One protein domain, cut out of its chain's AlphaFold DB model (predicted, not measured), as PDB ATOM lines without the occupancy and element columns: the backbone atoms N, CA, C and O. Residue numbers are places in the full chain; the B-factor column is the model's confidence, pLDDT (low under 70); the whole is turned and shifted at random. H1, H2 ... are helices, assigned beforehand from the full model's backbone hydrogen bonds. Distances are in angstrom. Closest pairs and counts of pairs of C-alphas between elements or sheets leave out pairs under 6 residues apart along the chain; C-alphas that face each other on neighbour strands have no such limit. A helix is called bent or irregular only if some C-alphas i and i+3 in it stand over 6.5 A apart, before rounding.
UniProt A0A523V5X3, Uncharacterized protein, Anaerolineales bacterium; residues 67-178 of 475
ATOM      1  N   ILE A  67     -53.130 -44.091  37.839       91.12
ATOM      2  CA  ILE A  67     -52.131 -43.763  38.870       91.12
ATOM      3  C   ILE A  67     -52.427 -44.419  40.235       91.12
ATOM      4  O   ILE A  67     -51.510 -44.662  41.022       91.12
ATOM      5  N   ALA A  68     -53.699 -44.729  40.512       88.00
ATOM      6  CA  ALA A  68     -54.125 -45.356  41.756       88.00
ATOM      7  C   ALA A  68     -53.730 -46.841  41.852       88.00
ATOM      8  O   ALA A  68     -53.753 -47.387  42.950       88.00
ATOM      9  N   SER A  69     -53.332 -47.486  40.745       85.44
ATOM     10  CA  SER A  69     -52.902 -48.893  40.738       85.44
ATOM     11  C   SER A  69     -51.513 -49.126  41.330       85.44
ATOM     12  O   SER A  69     -51.148 -50.260  41.622       85.44
ATOM     13  N   THR A  70     -50.720 -48.067  41.497       82.69
ATOM     14  CA  THR A  70     -49.297 -48.171  41.857       82.69
ATOM     15  C   THR A  70     -49.043 -48.645  43.288       82.69
ATOM     16  O   THR A  70     -47.948 -49.112  43.578       82.69
ATOM     17  N   GLY A  71     -50.015 -48.508  44.198       85.50
ATOM     18  CA  GLY A  71     -49.833 -48.798  45.628       85.50
ATOM     19  C   GLY A  71     -48.950 -47.789  46.380       85.50
ATOM     20  O   GLY A  71     -48.835 -47.867  47.602       85.50
ATOM     21  N   PHE A  72     -48.362 -46.817  45.681       89.50
ATOM     22  CA  PHE A  72     -47.512 -45.781  46.258       89.50
ATOM     23  C   PHE A  72     -48.297 -44.658  46.932       89.50
ATOM     24  O   PHE A  72     -49.487 -44.437  46.680       89.50
ATOM     25  N   ARG A  73     -47.598 -43.859  47.750       93.12
ATOM     26  CA  ARG A  73     -48.147 -42.576  48.206       93.12
ATOM     27  C   ARG A  73     -48.338 -41.659  47.003       93.12
ATOM     28  O   ARG A  73     -47.576 -41.707  46.044       93.12
ATOM     29  N   LEU A  74     -49.317 -40.755  47.075       92.06
ATOM     30  CA  LEU A  74     -49.682 -39.892  45.944       92.06
ATOM     31  C   LEU A  74     -48.478 -39.168  45.314       92.06
ATOM     32  O   LEU A  74     -48.395 -39.083  44.096       92.06
ATOM     33  N   LEU A  75     -47.538 -38.658  46.117       92.75
ATOM     34  CA  LEU A  75     -46.373 -37.936  45.596       92.75
ATOM     35  C   LEU A  75     -45.396 -38.850  44.832       92.75
ATOM     36  O   LEU A  75     -44.924 -38.470  43.763       92.75
ATOM     37  N   GLU A  76     -45.129 -40.046  45.357       91.44
ATOM     38  CA  GLU A  76     -44.301 -41.078  44.713       91.44
ATOM     39  C   GLU A  76     -44.967 -41.555  43.419       91.44
ATOM     40  O   GLU A  76     -44.335 -41.557  42.367       91.44
ATOM     41  N   ALA A  77     -46.277 -41.823  43.463       91.44
ATOM     42  CA  ALA A  77     -47.060 -42.185  42.289       91.44
ATOM     43  C   ALA A  77     -46.989 -41.097  41.204       91.44
ATOM     44  O   ALA A  77     -46.742 -41.400  40.040       91.44
ATOM     45  N   LEU A  78     -47.144 -39.816  41.569       93.50
ATOM     46  CA  LEU A  78     -47.030 -38.689  40.634       93.50
ATOM     47  C   LEU A  78     -45.622 -38.580  40.034       93.50
ATOM     48  O   LEU A  78     -45.491 -38.275  38.845       93.50
ATOM     49  N   ARG A  79     -44.577 -38.821  40.834       92.75
ATOM     50  CA  ARG A  79     -43.178 -38.799  40.386       92.75
ATOM     51  C   ARG A  79     -42.892 -39.939  39.411       92.75
ATOM     52  O   ARG A  79     -42.499 -39.653  38.281       92.75
ATOM     53  N   ALA A  80     -43.150 -41.182  39.818       88.44
ATOM     54  CA  ALA A  80     -42.979 -42.376  38.990       88.44
ATOM     55  C   ALA A  80     -43.732 -42.217  37.666       88.44
ATOM     56  O   ALA A  80     -43.186 -42.417  36.583       88.44
ATOM     57  N   ARG A  81     -44.964 -41.706  37.740       92.00
ATOM     58  CA  ARG A  81     -45.789 -41.478  36.562       92.00
ATOM     59  C   ARG A  81     -45.264 -40.400  35.621       92.00
ATOM     60  O   ARG A  81     -45.419 -40.502  34.406       92.00
ATOM     61  N   SER A  82     -44.660 -39.351  36.170       92.88
ATOM     62  CA  SER A  82     -44.042 -38.287  35.375       92.88
ATOM     63  C   SER A  82     -42.809 -38.792  34.631       92.88
ATOM     64  O   SER A  82     -42.627 -38.439  33.466       92.88
ATOM     65  N   LEU A  83     -42.000 -39.632  35.285       91.00
ATOM     66  CA  LEU A  83     -40.844 -40.283  34.672       91.00
ATOM     67  C   LEU A  83     -41.281 -41.239  33.559       91.00
ATOM     68  O   LEU A  83     -40.803 -41.103  32.438       91.00
ATOM     69  N   GLU A  84     -42.252 -42.112  33.830       89.81
ATOM     70  CA  GLU A  84     -42.802 -43.056  32.849       89.81
ATOM     71  C   GLU A  84     -43.382 -42.324  31.626       89.81
ATOM     72  O   GLU A  84     -43.056 -42.652  30.488       89.81
ATOM     73  N   LEU A  85     -44.178 -41.266  31.835       92.81
ATOM     74  CA  LEU A  85     -44.754 -40.488  30.732       92.81
ATOM     75  C   LEU A  85     -43.688 -39.746  29.933       92.81
ATOM     76  O   LEU A  85     -43.774 -39.705  28.706       92.81
ATOM     77  N   GLY A  86     -42.699 -39.161  30.609       92.06
ATOM     78  CA  GLY A  86     -41.571 -38.502  29.960       92.06
ATOM     79  C   GLY A  86     -40.761 -39.477  29.109       92.06
ATOM     80  O   GLY A  86     -40.512 -39.194  27.938       92.06
ATOM     81  N   HIS A  87     -40.425 -40.637  29.675       90.44
ATOM     82  CA  HIS A  87     -39.721 -41.724  29.004       90.44
ATOM     83  C   HIS A  87     -40.493 -42.215  27.772       90.44
ATOM     84  O   HIS A  87     -39.997 -42.064  26.657       90.44
ATOM     85  N   THR A  88     -41.743 -42.665  27.929       89.94
ATOM     86  CA  THR A  88     -42.599 -43.116  26.816       89.94
ATOM     87  C   THR A  88     -42.742 -42.044  25.735       89.94
ATOM     88  O   THR A  88     -42.637 -42.329  24.539       89.94
ATOM     89  N   PHE A  89     -43.002 -40.794  26.127       91.81
ATOM     90  CA  PHE A  89     -43.204 -39.715  25.167       91.81
ATOM     91  C   PHE A  89     -41.930 -39.438  24.362       91.81
ATOM     92  O   PHE A  89     -41.997 -39.374  23.134       91.81
ATOM     93  N   LEU A  90     -40.774 -39.297  25.012       90.31
ATOM     94  CA  LEU A  90     -39.504 -39.013  24.334       90.31
ATOM     95  C   LEU A  90     -39.031 -40.195  23.483       90.31
ATOM     96  O   LEU A  90     -38.630 -39.992  22.333       90.31
ATOM     97  N   LEU A  91     -39.172 -41.420  23.985       87.44
ATOM     98  CA  LEU A  91     -38.791 -42.624  23.260       87.44
ATOM     99  C   LEU A  91     -39.587 -42.761  21.959       87.44
ATOM    100  O   LEU A  91     -39.008 -43.003  20.903       87.44
ATOM    101  N   HIS A  92     -40.902 -42.544  21.986       85.56
ATOM    102  CA  HIS A  92     -41.743 -42.770  20.804       85.56
ATOM    103  C   HIS A  92     -41.886 -41.575  19.871       85.56
ATOM    104  O   HIS A  92     -42.232 -41.761  18.707       85.56
ATOM    105  N   THR A  93     -41.638 -40.353  20.349       85.06
ATOM    106  CA  THR A  93     -41.737 -39.155  19.499       85.06
ATOM    107  C   THR A  93     -40.387 -38.661  18.999       85.06
ATOM    108  O   THR A  93     -40.314 -38.166  17.877       85.06
ATOM    109  N   ALA A  94     -39.325 -38.813  19.795       84.56
ATOM    110  CA  ALA A  94     -37.972 -38.372  19.454       84.56
ATOM    111  C   ALA A  94     -36.993 -39.540  19.231       84.56
ATOM    112  O   ALA A  94     -35.874 -39.323  18.758       84.56
ATOM    113  N   GLY A  95     -37.392 -40.780  19.546       84.12
ATOM    114  CA  GLY A  95     -36.495 -41.933  19.477       84.12
ATOM    115  C   GLY A  95     -35.382 -41.865  20.520       84.12
ATOM    116  O   GLY A  95     -34.284 -42.334  20.225       84.12
ATOM    117  N   PHE A  96     -35.633 -41.208  21.655       87.62
ATOM    118  CA  PHE A  96     -34.651 -40.923  22.697       87.62
ATOM    119  C   PHE A  96     -35.075 -41.565  24.016       87.62
ATOM    120  O   PHE A  96     -36.151 -41.251  24.524       87.62
ATOM    121  N   ASP A  97     -34.219 -42.425  24.558       88.38
ATOM    122  CA  ASP A  97     -34.399 -43.042  25.867       88.38
ATOM    123  C   ASP A  97     -33.691 -42.196  26.949       88.38
ATOM    124  O   ASP A  97     -32.463 -42.229  27.045       88.38
ATOM    125  N   PRO A  98     -34.423 -41.406  27.762       86.31
ATOM    126  CA  PRO A  98     -33.822 -40.630  28.847       86.31
ATOM    127  C   PRO A  98     -33.207 -41.465  29.978       86.31
ATOM    128  O   PRO A  98     -32.454 -40.890  30.761       86.31
ATOM    129  N   LEU A  99     -33.542 -42.753  30.100       84.69
ATOM    130  CA  LEU A  99     -33.079 -43.632  31.180       84.69
ATOM    131  C   LEU A  99     -31.930 -44.550  30.736       84.69
ATOM    132  O   LEU A  99     -31.172 -45.026  31.577       84.69
ATOM    133  N   GLY A 100     -31.788 -44.775  29.430       83.44
ATOM    134  CA  GLY A 100     -30.704 -45.556  28.841       83.44
ATOM    135  C   GLY A 100     -29.377 -44.799  28.713       83.44
ATOM    136  O   GLY A 100     -29.238 -43.624  29.060       83.44
ATOM    137  N   GLN A 101     -28.372 -45.478  28.157       84.25
ATOM    138  CA  GLN A 101     -27.124 -44.831  27.748       84.25
ATOM    139  C   GLN A 101     -27.382 -43.899  26.561       84.25
ATOM    140  O   GLN A 101     -28.175 -44.216  25.678       84.25
ATOM    141  N   TRP A 102     -26.710 -42.743  26.520       88.75
ATOM    142  CA  TRP A 102     -26.908 -41.743  25.464       88.75
ATOM    143  C   TRP A 102     -25.754 -41.783  24.461       88.75
ATOM    144  O   TRP A 102     -24.802 -41.004  24.586       88.75
ATOM    145  N   PRO A 103     -25.802 -42.666  23.446       88.44
ATOM    146  CA  PRO A 103     -24.811 -42.620  22.387       88.44
ATOM    147  C   PRO A 103     -24.927 -41.276  21.653       88.44
ATOM    148  O   PRO A 103     -25.990 -40.655  21.586       88.44
ATOM    149  N   LEU A 104     -23.820 -40.806  21.073       89.50
ATOM    150  CA  LEU A 104     -23.759 -39.490  20.427       89.50
ATOM    151  C   LEU A 104     -24.902 -39.220  19.415       89.50
ATOM    152  O   LEU A 104     -25.443 -38.112  19.439       89.50
ATOM    153  N   PRO A 105     -25.325 -40.175  18.558       87.00
ATOM    154  CA  PRO A 105     -26.462 -39.968  17.660       87.00
ATOM    155  C   PRO A 105     -27.761 -39.607  18.390       87.00
ATOM    156  O   PRO A 105     -28.551 -38.814  17.884       87.00
ATOM    157  N   ASP A 106     -27.984 -40.146  19.584       85.94
ATOM    158  CA  ASP A 106     -29.209 -39.962  20.364       85.94
ATOM    159  C   ASP A 106     -29.216 -38.583  21.013       85.94
ATOM    160  O   ASP A 106     -30.218 -37.871  20.939       85.94
ATOM    161  N   ILE A 107     -28.058 -38.148  21.521       88.88
ATOM    162  CA  ILE A 107     -27.843 -36.779  22.006       88.88
ATOM    163  C   ILE A 107     -28.108 -35.775  20.883       88.88
ATOM    164  O   ILE A 107     -28.866 -34.821  21.066       88.88
ATOM    165  N   LEU A 108     -27.522 -35.987  19.700       88.56
ATOM    166  CA  LEU A 108     -27.715 -35.093  18.556       88.56
ATOM    167  C   LEU A 108     -29.190 -35.022  18.137       88.56
ATOM    168  O   LEU A 108     -29.689 -33.934  17.845       88.56
ATOM    169  N   ARG A 109     -29.909 -36.152  18.160       84.50
ATOM    170  CA  ARG A 109     -31.355 -36.209  17.888       84.50
ATOM    171  C   ARG A 109     -32.172 -35.458  18.935       84.50
ATOM    172  O   ARG A 109     -33.052 -34.676  18.563       84.50
ATOM    173  N   ALA A 110     -31.873 -35.642  20.218       87.69
ATOM    174  CA  ALA A 110     -32.539 -34.933  21.307       87.69
ATOM    175  C   ALA A 110     -32.319 -33.417  21.195       87.69
ATOM    176  O   ALA A 110     -33.279 -32.644  21.244       87.69
ATOM    177  N   VAL A 111     -31.079 -32.986  20.939       89.75
ATOM    178  CA  VAL A 111     -30.722 -31.574  20.738       89.75
ATOM    179  C   VAL A 111     -31.423 -30.990  19.512       89.75
ATOM    180  O   VAL A 111     -32.018 -29.916  19.609       89.75
ATOM    181  N   ALA A 112     -31.417 -31.688  18.373       86.38
ATOM    182  CA  ALA A 112     -32.101 -31.235  17.161       86.38
ATOM    183  C   ALA A 112     -33.619 -31.107  17.378       86.38
ATOM    184  O   ALA A 112     -34.222 -30.104  16.991       86.38
ATOM    185  N   THR A 113     -34.230 -32.080  18.058       87.81
ATOM    186  CA  THR A 113     -35.656 -32.051  18.406       87.81
ATOM    187  C   THR A 113     -35.966 -30.873  19.326       87.81
ATOM    188  O   THR A 113     -36.873 -30.089  19.044       87.81
ATOM    189  N   ALA A 114     -35.175 -30.677  20.385       91.31
ATOM    190  CA  ALA A 114     -35.328 -29.556  21.307       91.31
ATOM    191  C   ALA A 114     -35.164 -28.201  20.597       91.31
ATOM    192  O   ALA A 114     -35.961 -27.287  20.829       91.31
ATOM    193  N   ALA A 115     -34.203 -28.084  19.677       89.75
ATOM    194  CA  ALA A 115     -33.961 -26.880  18.885       89.75
ATOM    195  C   ALA A 115     -35.139 -26.511  17.963       89.75
ATOM    196  O   ALA A 115     -35.306 -25.341  17.625       89.75
ATOM    197  N   VAL A 116     -35.987 -27.472  17.583       87.56
ATOM    198  CA  VAL A 116     -37.224 -27.211  16.829       87.56
ATOM    199  C   VAL A 116     -38.407 -26.959  17.766       87.56
ATOM    200  O   VAL A 116     -39.152 -25.990  17.591       87.56
ATOM    201  N   VAL A 117     -38.597 -27.814  18.770       90.69
ATOM    202  CA  VAL A 117     -39.779 -27.801  19.643       90.69
ATOM    203  C   VAL A 117     -39.773 -26.589  20.575       90.69
ATOM    204  O   VAL A 117     -40.763 -25.856  20.629       90.69
ATOM    205  N   VAL A 118     -38.666 -26.338  21.283       94.69
ATOM    206  CA  VAL A 118     -38.601 -25.309  22.332       94.69
ATOM    207  C   VAL A 118     -38.822 -23.904  21.760       94.69
ATOM    208  O   VAL A 118     -39.718 -23.216  22.258       94.69
ATOM    209  N   PRO A 119     -38.136 -23.460  20.684       93.19
ATOM    210  CA  PRO A 119     -38.416 -22.150  20.098       93.19
ATOM    211  C   PRO A 119     -39.852 -22.029  19.576       93.19
ATOM    212  O   PRO A 119     -40.489 -20.993  19.770       93.19
ATOM    213  N   GLY A 120     -40.396 -23.093  18.974       91.00
ATOM    214  CA  GLY A 120     -41.787 -23.124  18.521       91.00
ATOM    215  C   GLY A 120     -42.785 -22.915  19.665       91.00
ATOM    216  O   GLY A 120     -43.726 -22.136  19.533       91.00
ATOM    217  N   LEU A 121     -42.569 -23.540  20.821       95.31
ATOM    218  CA  LEU A 121     -43.441 -23.363  21.986       95.31
ATOM    219  C   LEU A 121     -43.262 -21.994  22.659       95.31
ATOM    220  O   LEU A 121     -44.254 -21.335  22.982       95.31
ATOM    221  N   VAL A 122     -42.023 -21.521  22.826       96.50
ATOM    222  CA  VAL A 122     -41.718 -20.217  23.448       96.50
ATOM    223  C   VAL A 122     -42.344 -19.065  22.657       96.50
ATOM    224  O   VAL A 122     -42.943 -18.156  23.235       96.50
ATOM    225  N   TRP A 123     -42.266 -19.116  21.324       95.75
ATOM    226  CA  TRP A 123     -42.780 -18.058  20.450       95.75
ATOM    227  C   TRP A 123     -44.250 -18.228  20.059       95.75
ATOM    228  O   TRP A 123     -44.799 -17.370  19.351       95.75
ATOM    229  N   ALA A 124     -44.922 -19.281  20.536       94.31
ATOM    230  CA  ALA A 124     -46.342 -19.478  20.293       94.31
ATOM    231  C   ALA A 124     -47.156 -18.258  20.763       94.31
ATOM    232  O   ALA A 124     -46.829 -17.536  21.711       94.31
ATOM    233  N   GLY A 125     -48.232 -17.955  20.043       94.69
ATOM    234  CA  GLY A 125     -49.077 -16.794  20.305       94.69
ATOM    235  C   GLY A 125     -49.956 -16.943  21.545       94.69
ATOM    236  O   GLY A 125     -51.158 -16.789  21.403       94.69
ATOM    237  N   TRP A 126     -49.414 -17.190  22.743       96.19
ATOM    238  CA  TRP A 126     -50.159 -17.556  23.967       96.19
ATOM    239  C   TRP A 126     -51.314 -16.618  24.360       96.19
ATOM    240  O   TRP A 126     -52.267 -17.034  25.014       96.19
ATOM    241  N   ARG A 127     -51.285 -15.352  23.922       95.94
ATOM    242  CA  ARG A 127     -52.398 -14.401  24.115       95.94
ATOM    243  C   ARG A 127     -53.587 -14.661  23.175       95.94
ATOM    244  O   ARG A 127     -54.729 -14.340  23.513       95.94
ATOM    245  N   ARG A 128     -53.338 -15.241  21.998       92.94
ATOM    246  CA  ARG A 128     -54.359 -15.590  21.004       92.94
ATOM    247  C   ARG A 128     -55.260 -16.688  21.544       92.94
ATOM    248  O   ARG A 128     -54.855 -17.538  22.336       92.94
ATOM    249  N   ARG A 129     -56.526 -16.645  21.142       89.19
ATOM    250  CA  ARG A 129     -57.515 -17.606  21.624       89.19
ATOM    251  C   ARG A 129     -57.191 -18.999  21.099       89.19
ATOM    252  O   ARG A 129     -57.214 -19.938  21.872       89.19
ATOM    253  N   GLU A 130     -56.841 -19.108  19.825       88.38
ATOM    254  CA  GLU A 130     -56.551 -20.357  19.119       88.38
ATOM    255  C   GLU A 130     -55.417 -21.134  19.796       88.38
ATOM    256  O   GLU A 130     -55.588 -22.307  20.109       88.38
ATOM    257  N   THR A 131     -54.307 -20.462  20.120       91.31
ATOM    258  CA  THR A 131     -53.174 -21.062  20.843       91.31
ATOM    259  C   THR A 131     -53.594 -21.587  22.215       91.31
ATOM    260  O   THR A 131     -53.232 -22.700  22.576       91.31
ATOM    261  N   ARG A 132     -54.426 -20.841  22.958       93.19
ATOM    262  CA  ARG A 132     -54.964 -21.319  24.242       93.19
ATOM    263  C   ARG A 132     -55.852 -22.551  24.079       93.19
ATOM    264  O   ARG A 132     -55.790 -23.438  24.918       93.19
ATOM    265  N   LEU A 133     -56.642 -22.637  23.007       87.31
ATOM    266  CA  LEU A 133     -57.468 -23.821  22.740       87.31
ATOM    267  C   LEU A 133     -56.618 -25.057  22.449       87.31
ATOM    268  O   LEU A 133     -56.919 -26.126  22.971       87.31
ATOM    269  N   LEU A 134     -55.554 -24.902  21.656       87.94
ATOM    270  CA  LEU A 134     -54.608 -25.985  21.385       87.94
ATOM    271  C   LEU A 134     -53.891 -26.432  22.663       87.94
ATOM    272  O   LEU A 134     -53.779 -27.627  22.906       87.94
ATOM    273  N   ALA A 135     -53.479 -25.487  23.510       93.94
ATOM    274  CA  ALA A 135     -52.869 -25.793  24.798       93.94
ATOM    275  C   ALA A 135     -53.835 -26.518  25.745       93.94
ATOM    276  O   ALA A 135     -53.451 -27.506  26.359       93.94
ATOM    277  N   CYS A 136     -55.100 -26.091  25.828       91.75
ATOM    278  CA  CYS A 136     -56.120 -26.801  26.604       91.75
ATOM    279  C   CYS A 136     -56.382 -28.211  26.061       91.75
ATOM    280  O   CYS A 136     -56.591 -29.135  26.844       91.75
ATOM    281  N   TRP A 137     -56.379 -28.389  24.735       90.75
ATOM    282  CA  TRP A 137     -56.508 -29.713  24.128       90.75
ATOM    283  C   TRP A 137     -55.317 -30.602  24.499       90.75
ATOM    284  O   TRP A 137     -55.535 -31.699  25.014       90.75
ATOM    285  N   LEU A 138     -54.089 -30.109  24.319       93.94
ATOM    286  CA  LEU A 138     -52.875 -30.824  24.705       93.94
ATOM    287  C   LEU A 138     -52.902 -31.193  26.194       93.94
ATOM    288  O   LEU A 138     -52.712 -32.355  26.525       93.94
ATOM    289  N   ALA A 139     -53.221 -30.240  27.074       94.56
ATOM    290  CA  ALA A 139     -53.286 -30.458  28.517       94.56
ATOM    291  C   ALA A 139     -54.337 -31.505  28.914       94.56
ATOM    292  O   ALA A 139     -54.077 -32.316  29.796       94.56
ATOM    293  N   LEU A 140     -55.505 -31.533  28.263       92.06
ATOM    294  CA  LEU A 140     -56.519 -32.553  28.544       92.06
ATOM    295  C   LEU A 140     -56.062 -33.945  28.104       92.06
ATOM    296  O   LEU A 140     -56.253 -34.906  28.843       92.06
ATOM    297  N   ALA A 141     -55.509 -34.061  26.896       92.38
ATOM    298  CA  ALA A 141     -54.998 -35.337  26.403       92.38
ATOM    299  C   ALA A 141     -53.839 -35.831  27.284       92.38
ATOM    300  O   ALA A 141     -53.794 -37.006  27.636       92.38
ATOM    301  N   TRP A 142     -52.969 -34.915  27.717       94.81
ATOM    302  CA  TRP A 142     -51.881 -35.194  28.646       94.81
ATOM    303  C   TRP A 142     -52.400 -35.676  29.998       94.81
ATOM    304  O   TRP A 142     -51.974 -36.719  30.475       94.81
ATOM    305  N   ALA A 143     -53.370 -34.972  30.590       94.69
ATOM    306  CA  ALA A 143     -53.985 -35.371  31.852       94.69
ATOM    307  C   ALA A 143     -54.656 -36.748  31.750       94.69
ATOM    308  O   ALA A 143     -54.487 -37.575  32.636       94.69
ATOM    309  N   GLN A 144     -55.376 -37.022  30.657       92.62
ATOM    310  CA  GLN A 144     -55.984 -38.335  30.441       92.62
ATOM    311  C   GLN A 144     -54.925 -39.446  30.430       92.62
ATOM    312  O   GLN A 144     -55.097 -40.437  31.129       92.62
ATOM    313  N   LEU A 145     -53.828 -39.272  29.687       92.31
ATOM    314  CA  LEU A 145     -52.751 -40.267  29.638       92.31
ATOM    315  C   LEU A 145     -52.066 -40.438  30.991       92.31
ATOM    316  O   LEU A 145     -51.864 -41.554  31.466       92.31
ATOM    317  N   PHE A 146     -51.757 -39.315  31.627       94.56
ATOM    318  CA  PHE A 146     -51.069 -39.285  32.902       94.56
ATOM    319  C   PHE A 146     -51.874 -39.997  33.996       94.56
ATOM    320  O   PHE A 146     -51.312 -40.803  34.729       94.56
ATOM    321  N   PHE A 147     -53.187 -39.765  34.081       93.50
ATOM    322  CA  PHE A 147     -54.002 -40.304  35.170       93.50
ATOM    323  C   PHE A 147     -54.652 -41.665  34.885       93.50
ATOM    324  O   PHE A 147     -54.936 -42.371  35.849       93.50
ATOM    325  N   LEU A 148     -54.924 -42.020  33.619       91.38
ATOM    326  CA  LEU A 148     -55.890 -43.083  33.287       91.38
ATOM    327  C   LEU A 148     -55.424 -44.132  32.259       91.38
ATOM    328  O   LEU A 148     -56.228 -44.990  31.912       91.38
ATOM    329  N   SER A 149     -54.206 -44.063  31.716       88.00
ATOM    330  CA  SER A 149     -53.814 -44.912  30.575       88.00
ATOM    331  C   SER A 149     -52.481 -45.610  30.775       88.00
ATOM    332  O   SER A 149     -51.503 -44.919  30.990       88.00
ATOM    333  N   VAL A 150     -52.345 -46.917  30.549       85.50
ATOM    334  CA  VAL A 150     -51.003 -47.543  30.558       85.50
ATOM    335  C   VAL A 150     -50.077 -46.890  29.522       85.50
ATOM    336  O   VAL A 150     -50.477 -46.657  28.378       85.50
ATOM    337  N   LEU A 151     -48.851 -46.547  29.926       85.00
ATOM    338  CA  LEU A 151     -47.902 -45.803  29.088       85.00
ATOM    339  C   LEU A 151     -46.970 -46.716  28.285       85.00
ATOM    340  O   LEU A 151     -46.189 -46.229  27.476       85.00
ATOM    341  N   ASP A 152     -47.108 -48.030  28.422       77.25
ATOM    342  CA  ASP A 152     -46.473 -49.042  27.570       77.25
ATOM    343  C   ASP A 152     -47.083 -49.094  26.149       77.25
ATOM    344  O   ASP A 152     -46.534 -49.717  25.236       77.25
ATOM    345  N   ARG A 153     -48.231 -48.428  25.931       83.88
ATOM    346  CA  ARG A 153     -48.965 -48.420  24.656       83.88
ATOM    347  C   ARG A 153     -48.698 -47.123  23.880       83.88
ATOM    348  O   ARG A 153     -49.474 -46.169  24.014       83.88
ATOM    349  N   PRO A 154     -47.709 -47.072  22.967       81.12
ATOM    350  CA  PRO A 154     -47.355 -45.846  22.243       81.12
ATOM    351  C   PRO A 154     -48.529 -45.246  21.470       81.12
ATOM    352  O   PRO A 154     -48.658 -44.030  21.382       81.12
ATOM    353  N   ARG A 155     -49.457 -46.068  20.959       85.06
ATOM    354  CA  ARG A 155     -50.653 -45.579  20.248       85.06
ATOM    355  C   ARG A 155     -51.506 -44.610  21.075       85.06
ATOM    356  O   ARG A 155     -52.217 -43.789  20.500       85.06
ATOM    357  N   LEU A 156     -51.427 -44.675  22.404       88.62
ATOM    358  CA  LEU A 156     -52.175 -43.783  23.282       88.62
ATOM    359  C   LEU A 156     -51.600 -42.360  23.308       88.62
ATOM    360  O   LEU A 156     -52.346 -41.438  23.620       88.62
ATOM    361  N   ILE A 157     -50.343 -42.134  22.899       90.94
ATOM    362  CA  ILE A 157     -49.746 -40.785  22.841       90.94
ATOM    363  C   ILE A 157     -50.155 -40.004  21.585       90.94
ATOM    364  O   ILE A 157     -50.027 -38.782  21.549       90.94
ATOM    365  N   VAL A 158     -50.675 -40.682  20.555       88.94
ATOM    366  CA  VAL A 158     -51.044 -40.082  19.258       88.94
ATOM    367  C   VAL A 158     -51.943 -38.841  19.397       88.94
ATOM    368  O   VAL A 158     -51.679 -37.856  18.706       88.94
ATOM    369  N   PRO A 159     -52.943 -38.789  20.302       90.62
ATOM    370  CA  PRO A 159     -53.759 -37.593  20.514       90.62
ATOM    371  C   PRO A 159     -52.985 -36.345  20.975       90.62
ATOM    372  O   PRO A 159     -53.508 -35.239  20.832       90.62
ATOM    373  N   LEU A 160     -51.765 -36.489  21.514       92.31
ATOM    374  CA  LEU A 160     -50.896 -35.365  21.891       92.31
ATOM    375  C   LEU A 160     -50.253 -34.692  20.674       92.31
ATOM    376  O   LEU A 160     -49.983 -33.490  20.707       92.31
ATOM    377  N   LEU A 161     -50.009 -35.448  19.600       89.75
ATOM    378  CA  LEU A 161     -49.174 -34.993  18.487       89.75
ATOM    379  C   LEU A 161     -49.815 -33.853  17.680       89.75
ATOM    380  O   LEU A 161     -49.131 -32.854  17.454       89.75
ATOM    381  N   PRO A 162     -51.108 -33.906  17.286       85.88
ATOM    382  CA  PRO A 162     -51.716 -32.822  16.520       85.88
ATOM    383  C   PRO A 162     -51.711 -31.456  17.231       85.88
ATOM    384  O   PRO A 162     -51.235 -30.491  16.626       85.88
ATOM    385  N   PRO A 163     -52.193 -31.308  18.489       90.19
ATOM    386  CA  PRO A 163     -52.163 -30.004  19.145       90.19
ATOM    387  C   PRO A 163     -50.732 -29.518  19.386       90.19
ATOM    388  O   PRO A 163     -50.476 -28.324  19.229       90.19
ATOM    389  N   LEU A 164     -49.794 -30.417  19.701       92.44
ATOM    390  CA  LEU A 164     -48.388 -30.070  19.886       92.44
ATOM    391  C   LEU A 164     -47.749 -29.549  18.588       92.44
ATOM    392  O   LEU A 164     -47.155 -28.471  18.590       92.44
ATOM    393  N   ALA A 165     -47.928 -30.252  17.469       86.12
ATOM    394  CA  ALA A 165     -47.405 -29.843  16.166       86.12
ATOM    395  C   ALA A 165     -47.968 -28.482  15.723       86.12
ATOM    396  O   ALA A 165     -47.225 -27.617  15.254       86.12
ATOM    397  N   LEU A 166     -49.270 -28.250  15.926       85.31
ATOM    398  CA  LEU A 166     -49.908 -26.965  15.627       85.31
ATOM    399  C   LEU A 166     -49.390 -25.834  16.526       85.31
ATOM    400  O   LEU A 166     -49.194 -24.715  16.045       85.31
ATOM    401  N   LEU A 167     -49.140 -26.104  17.813       90.25
ATOM    402  CA  LEU A 167     -48.530 -25.137  18.730       90.25
ATOM    403  C   LEU A 167     -47.121 -24.754  18.270       90.25
ATOM    404  O   LEU A 167     -46.861 -23.561  18.090       90.25
ATOM    405  N   ILE A 168     -46.265 -25.745  18.002       89.88
ATOM    406  CA  ILE A 168     -44.893 -25.554  17.505       89.88
ATOM    407  C   ILE A 168     -44.909 -24.748  16.200       89.88
ATOM    408  O   ILE A 168     -44.256 -23.705  16.100       89.88
ATOM    409  N   GLY A 169     -45.714 -25.168  15.219       84.50
ATOM    410  CA  GLY A 169     -45.846 -24.481  13.932       84.50
ATOM    411  C   GLY A 169     -46.324 -23.033  14.076       84.50
ATOM    412  O   GLY A 169     -45.818 -22.139  13.394       84.50
ATOM    413  N   SER A 170     -47.244 -22.766  15.010       88.06
ATOM    414  CA  SER A 170     -47.739 -21.407  15.265       88.06
ATOM    415  C   SER A 170     -46.658 -20.459  15.796       88.06
ATOM    416  O   SER A 170     -46.677 -19.269  15.464       88.06
ATOM    417  N   GLY A 171     -45.705 -20.960  16.590       91.31
ATOM    418  CA  GLY A 171     -44.576 -20.161  17.062       91.31
ATOM    419  C   GLY A 171     -43.541 -19.909  15.979       91.31
ATOM    420  O   GLY A 171     -43.123 -18.764  15.799       91.31
ATOM    421  N   TRP A 172     -43.206 -20.923  15.179       87.69
ATOM    422  CA  TRP A 172     -42.297 -20.763  14.038       87.69
ATOM    423  C   TRP A 172     -42.823 -19.775  12.990       87.69
ATOM    424  O   TRP A 172     -42.067 -18.934  12.485       87.69
ATOM    425  N   ALA A 173     -44.132 -19.798  12.722       84.81
ATOM    426  CA  ALA A 173     -44.788 -18.829  11.845       84.81
ATOM    427  C   ALA A 173     -44.676 -17.385  12.364       84.81
ATOM    428  O   ALA A 173     -44.663 -16.431  11.584       84.81
ATOM    429  N   ARG A 174     -44.581 -17.205  13.686       88.25
ATOM    430  CA  ARG A 174     -44.444 -15.891  14.318       88.25
ATOM    431  C   ARG A 174     -42.997 -15.413  14.355       88.25
ATOM    432  O   ARG A 174     -42.751 -14.242  14.067       88.25
ATOM    433  N   LEU A 175     -42.069 -16.302  14.705       85.75
ATOM    434  CA  LEU A 175     -40.645 -15.995  14.837       85.75
ATOM    435  C   LEU A 175     -40.067 -15.466  13.522       85.75
ATOM    436  O   LEU A 175     -39.313 -14.498  13.501       85.75
ATOM    437  N   THR A 176     -40.464 -16.072  12.408       77.56
ATOM    438  CA  THR A 176     -39.755 -15.875  11.147       77.56
ATOM    439  C   THR A 176     -40.162 -14.631  10.350       77.56
ATOM    440  O   THR A 176     -39.418 -14.255   9.447       77.56
ATOM    441  N   ARG A 177     -41.287 -13.963  10.675       73.56
ATOM    442  CA  ARG A 177     -41.930 -12.802   9.986       73.56
ATOM    443  C   ARG A 177     -42.154 -12.929   8.459       73.56
ATOM    444  O   ARG A 177     -43.074 -12.307   7.938       73.56
ATOM    445  N   ARG A 178     -41.365 -13.729   7.736       74.50
ATOM    446  CA  ARG A 178     -41.431 -14.046   6.307       74.50
ATOM    447  C   ARG A 178     -41.932 -15.478   6.137       74.50
ATOM    448  O   ARG A 178     -41.313 -16.416   6.634       74.50
TER     449      ARG A 178
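AT A GLANCE: This is residues 67 to 178 of the 475 residues of an uncharacterized protein of Anaerolineales bacterium (UniProt A0A523V5X3). Two helices, H4 and H5, lie side by side as a hairpin, and H2 and H3 complete a rough triangle with it: H2 crosses one end of the hairpin, H3 meets H5 toward its other end, and the last residue of H2 meets H3. The short H1 sits by the corner of H2 and H4. The printed part has 112 residues with five named helices, H1 to H5 in order, and no named strand; the class is all helix. It is only just compact, close to loose, with a radius of gyration of the C-alphas of 15.7 A and spans of 52 by 37 by 24 A.

IN THESE COORDINATES: H1 is residues 67 to 70, beginning at C-alpha 67 (-52.131, -43.763, 38.870). H2 is residues 74 to 94, 29.0 A long. H3 is residues 104 to 122, 26.5 A. H4 is residues 129 to 148, 28.1 A. H5 is residues 154 to 175, 31.5 A, ending at C-alpha 175 (-40.645, -15.995, 14.837); it has a kink of 41 degrees near residue 161 and is only just irregular, with C-alphas 156 and 159 7.0 A apart.

HOW THE PARTS SIT: H2 is the hub, touching four helices. H1 touches residues 77 to 81 of H2, closest at the C-alphas of Ile 67 and Ala 77, 6.3 A. Ala 94 of H2 only just touches H3, with 3 pairs of C-alphas within 8 A, about perpendicular at 75 degrees; the closest C-alphas, of Ala 94 and Ala 110, are 6.7 A apart. H4 and H5 form a helical hairpin at a shallow tilt of 24 degrees, opposite ways, closest at the C-alphas of Leu 134 and Pro 163, 5.2 A. Residues 116 to 122 of H3 touch residues 167 to 172 of H5 at a steep tilt of 60 degrees, the same way; the C-alphas of Gly 120 and Ile 168 are closest, 4.1 A. H3 and H4 are apart. Each O i to N i+4 pair is within hydrogen-bond range in H2 and H4, against 14 of 15 in H3 and 12 of 18 in H5; H1 is too short for one.

THE WHOLE: The C-alphas farthest apart, of Gly 71 and Arg 178, are 53.1 A apart. The printed part has no cut, no link is long, and no printed residue is under 70 in pLDDT.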